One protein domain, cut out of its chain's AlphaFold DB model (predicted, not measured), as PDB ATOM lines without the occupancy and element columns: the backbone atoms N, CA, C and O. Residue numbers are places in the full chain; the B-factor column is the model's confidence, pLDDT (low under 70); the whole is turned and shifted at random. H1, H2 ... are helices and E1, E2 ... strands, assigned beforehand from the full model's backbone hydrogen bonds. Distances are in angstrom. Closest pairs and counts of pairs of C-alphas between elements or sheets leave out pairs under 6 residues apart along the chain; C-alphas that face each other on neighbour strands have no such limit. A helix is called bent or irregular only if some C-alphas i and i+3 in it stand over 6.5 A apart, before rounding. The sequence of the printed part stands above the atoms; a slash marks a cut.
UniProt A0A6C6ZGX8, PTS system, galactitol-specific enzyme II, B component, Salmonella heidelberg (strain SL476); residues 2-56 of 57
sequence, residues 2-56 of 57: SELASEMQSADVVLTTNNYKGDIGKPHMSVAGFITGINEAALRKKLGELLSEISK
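This is residues 2 to 56 of the 57 residues of the protein "PTS system, galactitol-specific enzyme II, B component" of Salmonella heidelberg (strain SL476) (UniProt A0A6C6ZGX8). Two short strands, E1 and E2, run side by side in the same direction in the middle of this small domain; H3, the longest helix, folds back along the E2 side and runs against the direction of the strands. H1 lies off at one end and the short helix H2 at the other, where it makes a corner with the beginning of H3, and a wide loop, residues 17 to 27, leads from E1 round to E2. The parts are held in few close contacts, and H1 touches no other helix. You have 55 printed residues with three named helices and two named strands, in the order H1, E1, E2, H2, H3; the sheet has the order E1, E2 and is parallel, and the class is mostly helix. The whole is only just compact, close to loose, with a radius of gyration of the C-alphas of 12.0 A and spans of 32 by 27 by 16 A.

Find C-alpha 2 at (167.795, 152.455, 220.776); here H1 begins, and it runs over residues 2 to 10, 14.4 A from first to last C-alpha. H1 is neither bent nor irregular, but only just: C-alphas 7 and 10 are 6.0 A apart. Go on past residues 11 to 13 to C-alpha 14 at (179.379, 142.503, 223.101), where E1 begins; it holds residues 14 to 16. Next follow residues 17 to 27, which hold no named element, until you reach E2, residues 28 to 30. After Val 31 comes H2, residues 32 to 36, a helix of five residues. Residues 37 to 39 then lead to H3, residues 40 to 54, which measures 20.8 A from first to last C-alpha and ends with C-alpha 54 at (180.888, 130.862, 221.697).

Start at the sheet, where E1 and E2 are parallel neighbours with 22 degrees between their N-to-C directions. Look at C-alphas 14 and 28, which face each other at 4.6 A, and at 16 and 30, also 4.6 A. Across this pair N 16 and O 29 are within hydrogen-bond range at 2.9 A, and N 29 and O 14 at 3.0 A. From E2 turn to H3: their closest C-alphas are those of Met 29 and Leu 47, 7.9 A apart. H3 and E1 are apart. H2 and H3 touch only at the corner by their link, H3 with its residues 40 to 43 alone; the closest C-alphas are those of Gly 33 and Glu 40, 5.6 A. The closest C-alphas of E1 and H2 are those of Thr 16 and Ala 32, at 7.4 A. Those of H1 and E1 are Met 8 and Val 14, at 7.6 A, and H1 is apart from E2, from H2 and from H3. In H2 and H3 every O i to N i+4 pair is within hydrogen-bond range; in H1 it is 3 of 5.

The two C-alphas farthest apart are those of Ser 2 and Ala 41, at 33.7 A, while the first and last printed C-alphas, Ser 2 and Lys 56, are 30.1 A apart. The printed part has no cut. The link of 11 residues from E1 to E2 is long; those from H1 to E1, from E2 to H2 and from H2 to H3 are tight. Read the B-factor column for the model's confidence: the mean pLDDT of the printed part is 89.5, and residues 2 to 3 are under 70. The mean for H1 is 75, and for H3 it is 96.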
ATOM      1  N   SER A   2     168.641 153.308 221.631       55.91
ATOM      2  CA  SER A   2     167.795 152.455 220.776       55.91
ATOM      3  C   SER A   2     168.590 151.717 219.694       55.91
ATOM      4  O   SER A   2     168.303 150.561 219.423       55.91
ATOM      5  N   GLU A   3     169.617 152.361 219.138       63.53
ATOM      6  CA  GLU A   3     170.475 151.796 218.085       63.53
ATOM      7  C   GLU A   3     171.279 150.589 218.584       63.53
ATOM      8  O   GLU A   3     171.416 149.592 217.890       63.53
ATOM      9  N   LEU A   4     171.752 150.625 219.834       70.50
ATOM     10  CA  LEU A   4     172.525 149.517 220.393       70.50
ATOM     11  C   LEU A   4     171.675 148.246 220.519       70.50
ATOM     12  O   LEU A   4     172.154 147.157 220.228       70.50
ATOM     13  N   ALA A   5     170.407 148.379 220.913       74.38
ATOM     14  CA  ALA A   5     169.517 147.237 221.093       74.38
ATOM     15  C   ALA A   5     169.169 146.535 219.767       74.38
ATOM     16  O   ALA A   5     168.994 145.317 219.764       74.38
ATOM     17  N   SER A   6     169.082 147.272 218.652       76.56
ATOM     18  CA  SER A   6     168.870 146.674 217.328       76.56
ATOM     19  C   SER A   6     170.122 145.963 216.820       76.56
ATOM     20  O   SER A   6     170.027 144.812 216.402       76.56
ATOM     21  N   GLU A   7     171.297 146.587 216.942       79.94
ATOM     22  CA  GLU A   7     172.571 145.979 216.521       79.94
ATOM     23  C   GLU A   7     172.954 144.769 217.380       79.94
ATOM     24  O   GLU A   7     173.563 143.808 216.915       79.94
ATOM     25  N   MET A   8     172.550 144.767 218.650       83.56
ATOM     26  CA  MET A   8     172.804 143.644 219.540       83.56
ATOM     27  C   MET A   8     172.114 142.362 219.089       83.56
ATOM     28  O   MET A   8     172.615 141.300 219.436       83.56
ATOM     29  N   GLN A   9     171.007 142.402 218.339       84.06
ATOM     30  CA  GLN A   9     170.277 141.187 217.950       84.06
ATOM     31  C   GLN A   9     171.117 140.257 217.069       84.06
ATOM     32  O   GLN A   9     171.044 139.041 217.245       84.06
ATOM     33  N   SER A  10     171.973 140.814 216.214       87.75
ATOM     34  CA  SER A  10     172.836 140.076 215.285       87.75
ATOM     35  C   SER A  10     174.227 139.743 215.835       87.75
ATOM     36  O   SER A  10     174.989 139.060 215.161       87.75
ATOM     37  N   ALA A  11     174.579 140.200 217.041       90.50
ATOM     38  CA  ALA A  11     175.903 139.970 217.624       90.50
ATOM     39  C   ALA A  11     175.987 138.668 218.444       90.50
ATOM     40  O   ALA A  11     175.094 138.394 219.239       90.50
ATOM     41  N   ASP A  12     177.081 137.914 218.366       92.38
ATOM     42  CA  ASP A  12     177.310 136.767 219.269       92.38
ATOM     43  C   ASP A  12     177.912 137.190 220.623       92.38
ATOM     44  O   ASP A  12     177.738 136.523 221.644       92.38
ATOM     45  N   VAL A  13     178.610 138.330 220.647       92.88
ATOM     46  CA  VAL A  13     179.299 138.880 221.821       92.88
ATOM     47  C   VAL A  13     179.308 140.406 221.782       92.88
ATOM     48  O   VAL A  13     179.386 141.008 220.711       92.88
ATOM     49  N   VAL A  14     179.276 141.043 222.955       92.12
ATOM     50  CA  VAL A  14     179.379 142.503 223.101       92.12
ATOM     51  C   VAL A  14     180.667 142.882 223.837       92.12
ATOM     52  O   VAL A  14     180.922 142.441 224.957       92.12
ATOM     53  N   LEU A  15     181.485 143.743 223.229       93.75
ATOM     54  CA  LEU A  15     182.724 144.242 223.831       93.75
ATOM     55  C   LEU A  15     182.545 145.692 224.285       93.75
ATOM     56  O   LEU A  15     182.181 146.554 223.488       93.75
ATOM     57  N   THR A  16     182.801 145.972 225.565       91.50
ATOM     58  CA  THR A  16     182.559 147.295 226.163       91.50
ATOM     59  C   THR A  16     183.860 148.001 226.529       91.50
ATOM     60  O   THR A  16     184.802 147.407 227.053       91.50
ATOM     61  N   THR A  17     183.923 149.310 226.303       89.25
ATOM     62  CA  THR A  17     185.094 150.125 226.671       89.25
ATOM     63  C   THR A  17     185.120 150.487 228.160       89.25
ATOM     64  O   THR A  17     186.173 150.809 228.701       89.25
ATOM     65  N   ASN A  18     183.983 150.374 228.854       82.81
ATOM     66  CA  ASN A  18     183.851 150.522 230.301       82.81
ATOM     67  C   ASN A  18     183.617 149.162 230.986       82.81
ATOM     68  O   ASN A  18     183.303 148.161 230.336       82.81
ATOM     69  N   ASN A  19     183.772 149.116 232.311       82.12
ATOM     70  CA  ASN A  19     183.470 147.926 233.111       82.12
ATOM     71  C   ASN A  19     181.959 147.821 233.373       82.12
ATOM     72  O   ASN A  19     181.499 147.990 234.504       82.12
ATOM     73  N   TYR A  20     181.189 147.627 232.305       86.00
ATOM     74  CA  TYR A  20     179.750 147.432 232.386       86.00
ATOM     75  C   TYR A  20     179.427 146.111 233.101       86.00
ATOM     76  O   TYR A  20     179.988 145.067 232.774       86.00
ATOM     77  N   LYS A  21     178.530 146.175 234.090       83.06
ATOM     78  CA  LYS A  21     178.128 145.041 234.945       83.06
ATOM     79  C   LYS A  21     176.627 144.741 234.912       83.06
ATOM     80  O   LYS A  21     176.157 143.955 235.727       83.06
ATOM     81  N   GLY A  22     175.873 145.433 234.061       84.69
ATOM     82  CA  GLY A  22     174.458 145.123 233.876       84.69
ATOM     83  C   GLY A  22     174.277 143.858 233.042       84.69
ATOM     84  O   GLY A  22     175.251 143.286 232.557       84.69
ATOM     85  N   ASP A  23     173.028 143.455 232.858       84.38
ATOM     86  CA  ASP A  23     172.673 142.376 231.944       84.38
ATOM     87  C   ASP A  23     172.321 142.955 230.565       84.38
ATOM     88  O   ASP A  23     171.531 143.893 230.449       84.38
ATOM     89  N   ILE A  24     172.943 142.402 229.526       83.44
ATOM     90  CA  ILE A  24     172.778 142.775 228.111       83.44
ATOM     91  C   ILE A  24     172.077 141.642 227.334       83.44
ATOM     92  O   ILE A  24     171.805 141.777 226.144       83.44
ATOM     93  N   GLY A  25     171.751 140.520 227.990       87.19
ATOM     94  CA  GLY A  25     171.122 139.354 227.365       87.19
ATOM     95  C   GLY A  25     172.041 138.598 226.402       87.19
ATOM     96  O   GLY A  25     171.588 137.691 225.706       87.19
ATOM     97  N   LYS A  26     173.325 138.975 226.346       88.44
ATOM     98  CA  LYS A  26     174.376 138.359 225.533       88.44
ATOM     99  C   LYS A  26     175.694 138.320 226.304       88.44
ATOM    100  O   LYS A  26     175.906 139.181 227.165       88.44
ATOM    101  N   PRO A  27     176.599 137.372 225.992       91.81
ATOM    102  CA  PRO A  27     177.946 137.383 226.541       91.81
ATOM    103  C   PRO A  27     178.604 138.745 226.316       91.81
ATOM    104  O   PRO A  27     178.617 139.266 225.196       91.81
ATOM    105  N   HIS A  28     179.144 139.336 227.382       91.75
ATOM    106  CA  HIS A  28     179.798 140.634 227.298       91.75
ATOM    107  C   HIS A  28     181.103 140.682 228.089       91.75
ATOM    108  O   HIS A  28     181.274 140.020 229.114       91.75
ATOM    109  N   MET A  29     182.042 141.497 227.610       93.56
ATOM    110  CA  MET A  29     183.361 141.634 228.219       93.56
ATOM    111  C   MET A  29     183.901 143.053 228.065       93.56
ATOM    112  O   MET A  29     183.846 143.641 226.987       93.56
ATOM    113  N   SER A  30     184.490 143.587 229.139       93.31
ATOM    114  CA  SER A  30     185.226 144.847 229.053       93.31
ATOM    115  C   SER A  30     186.568 144.645 228.351       93.31
ATOM    116  O   SER A  30     187.357 143.787 228.746       93.31
ATOM    117  N   VAL A  31     186.843 145.482 227.352       94.62
ATOM    118  CA  VAL A  31     188.099 145.514 226.592       94.62
ATOM    119  C   VAL A  31     189.008 146.681 226.981       94.62
ATOM    120  O   VAL A  31     189.963 146.989 226.273       94.62
ATOM    121  N   ALA A  32     188.748 147.323 228.125       93.75
ATOM    122  CA  ALA A  32     189.484 148.506 228.573       93.75
ATOM    123  C   ALA A  32     191.015 148.313 228.589       93.75
ATOM    124  O   ALA A  32     191.744 149.243 228.261       93.75
ATOM    125  N   GLY A  33     191.510 147.108 228.896       93.69
ATOM    126  CA  GLY A  33     192.949 146.816 228.881       93.69
ATOM    127  C   GLY A  33     193.609 146.930 227.499       93.69
ATOM    128  O   GLY A  33     194.773 147.303 227.431       93.69
ATOM    129  N   PHE A  34     192.878 146.703 226.398       95.00
ATOM    130  CA  PHE A  34     193.395 146.952 225.041       95.00
ATOM    131  C   PHE A  34     193.453 148.440 224.691       95.00
ATOM    132  O   PHE A  34     194.194 148.833 223.802       95.00
ATOM    133  N   ILE A  35     192.659 149.270 225.369       93.69
ATOM    134  CA  ILE A  35     192.653 150.721 225.157       93.69
ATOM    135  C   ILE A  35     193.784 151.363 225.960       93.69
ATOM    136  O   ILE A  35     194.454 152.271 225.479       93.69
ATOM    137  N   THR A  36     193.994 150.903 227.195       93.56
ATOM    138  CA  THR A  36     194.996 151.474 228.106       93.56
ATOM    139  C   THR A  36     196.397 150.901 227.917       93.56
ATOM    140  O   THR A  36     197.347 151.469 228.450       93.56
ATOM    141  N   GLY A  37     196.539 149.771 227.221       94.69
ATOM    142  CA  GLY A  37     197.802 149.039 227.114       94.69
ATOM    143  C   GLY A  37     198.164 148.219 228.358       94.69
ATOM    144  O   GLY A  37     199.259 147.667 228.450       94.69
ATOM    145  N   ILE A  38     197.266 148.135 229.344       94.38
ATOM    146  CA  ILE A  38     197.512 147.448 230.617       94.38
ATOM    147  C   ILE A  38     196.926 146.037 230.562       94.38
ATOM    148  O   ILE A  38     195.753 145.844 230.245       94.38
ATOM    149  N   ASN A  39     197.725 145.043 230.962       92.56
ATOM    150  CA  ASN A  39     197.325 143.632 231.046       92.56
ATOM    151  C   ASN A  39     196.806 143.036 229.722       92.56
ATOM    152  O   ASN A  39     196.029 142.078 229.737       92.56
ATOM    153  N   GLU A  40     197.259 143.549 228.575       95.94
ATOM    154  CA  GLU A  40     196.783 143.109 227.257       95.94
ATOM    155  C   GLU A  40     196.917 141.601 227.032       95.94
ATOM    156  O   GLU A  40     196.013 140.983 226.480       95.94
ATOM    157  N   ALA A  41     198.018 140.981 227.469       96.56
ATOM    158  CA  ALA A  41     198.244 139.549 227.268       96.56
ATOM    159  C   ALA A  41     197.201 138.692 228.005       96.56
ATOM    160  O   ALA A  41     196.625 137.766 227.427       96.56
ATOM    161  N   ALA A  42     196.912 139.030 229.265       95.81
ATOM    162  CA  ALA A  42     195.883 138.356 230.051       95.81
ATOM    163  C   ALA A  42     194.491 138.581 229.442       95.81
ATOM    164  O   ALA A  42     193.694 137.648 229.338       95.81
ATOM    165  N   LEU A  43     194.223 139.806 228.979       96.06
ATOM    166  CA  LEU A  43     192.961 140.156 228.340       96.06
ATOM    167  C   LEU A  43     192.766 139.424 227.003       96.06
ATOM    168  O   LEU A  43     191.682 138.912 226.741       96.06
ATOM    169  N   ARG A  44     193.826 139.311 226.194       97.19
ATOM    170  CA  ARG A  44     193.846 138.569 224.924       97.19
ATOM    171  C   ARG A  44     193.553 137.093 225.133       97.19
ATOM    172  O   ARG A  44     192.747 136.540 224.391       97.19
ATOM    173  N   LYS A  45     194.157 136.477 226.153       97.94
ATOM    174  CA  LYS A  45     193.867 135.086 226.513       97.94
ATOM    175  C   LYS A  45     192.387 134.908 226.869       97.94
ATOM    176  O   LYS A  45     191.721 134.072 226.270       97.94
ATOM    177  N   LYS A  46     191.867 135.746 227.770       96.19
ATOM    178  CA  LYS A  46     190.469 135.682 228.218       96.19
ATOM    179  C   LYS A  46     189.467 135.918 227.081       96.19
ATOM    180  O   LYS A  46     188.460 135.224 227.002       96.19
ATOM    181  N   LEU A  47     189.746 136.869 226.185       96.25
ATOM    182  CA  LEU A  47     188.912 137.090 225.002       96.25
ATOM    183  C   LEU A  47     188.946 135.872 224.066       96.25
ATOM    184  O   LEU A  47     187.906 135.466 223.562       96.25
ATOM    185  N   GLY A  48     190.116 135.264 223.858       96.69
ATOM    186  CA  GLY A  48     190.243 134.045 223.056       96.69
ATOM    187  C   GLY A  48     189.444 132.867 223.623       96.69
ATOM    188  O   GLY A  48     188.795 132.155 222.861       96.69
ATOM    189  N   GLU A  49     189.449 132.688 224.946       96.75
ATOM    190  CA  GLU A  49     188.639 131.675 225.641       96.75
ATOM    191  C   GLU A  49     187.139 131.919 225.423       96.75
ATOM    192  O   GLU A  49     186.451 131.017 224.950       96.75
ATOM    193  N   LEU A  50     186.667 133.152 225.643       95.06
ATOM    194  CA  LEU A  50     185.270 133.542 225.412       95.06
ATOM    195  C   LEU A  50     184.822 133.259 223.970       95.06
ATOM    196  O   LEU A  50     183.783 132.643 223.745       95.06
ATOM    197  N   LEU A  51     185.611 133.683 222.980       96.00
ATOM    198  CA  LEU A  51     185.290 133.459 221.568       96.00
ATOM    199  C   LEU A  51     185.299 131.966 221.212       96.00
ATOM    200  O   LEU A  51     184.461 131.509 220.436       96.00
ATOM    201  N   SER A  52     186.217 131.196 221.799       96.44
ATOM    202  CA  SER A  52     186.283 129.747 221.590       96.44
ATOM    203  C   SER A  52     185.074 129.029 222.188       96.44
ATOM    204  O   SER A  52     184.597 128.068 221.593       96.44
ATOM    205  N   GLU A  53     184.574 129.466 223.345       94.81
ATOM    206  CA  GLU A  53     183.341 128.939 223.946       94.81
ATOM    207  C   GLU A  53     182.127 129.220 223.062       94.81
ATOM    208  O   GLU A  53     181.390 128.294 222.738       94.81
ATOM    209  N   ILE A  54     181.982 130.460 222.592       92.94
ATOM    210  CA  ILE A  54     180.888 130.862 221.697       92.94
ATOM    211  C   ILE A  54     180.915 130.060 220.389       92.94
ATOM    212  O   ILE A  54     179.875 129.621 219.908       92.94
ATOM    213  N   SER A  55     182.104 129.807 219.831       93.44
ATOM    214  CA  SER A  55     182.243 129.068 218.567       93.44
ATOM    215  C   SER A  55     181.836 127.590 218.633       93.44
ATOM    216  O   SER A  55     181.699 126.958 217.586       93.44
ATOM    217  N   LYS A  56     181.687 127.018 219.835       91.12
ATOM    218  CA  LYS A  56     181.411 125.584 220.005       91.12
ATOM    219  C   LYS A  56     179.938 125.209 219.851       91.12
ATOM    220  O   LYS A  56     179.703 124.029 219.617       91.12
TER     221      LYS A  56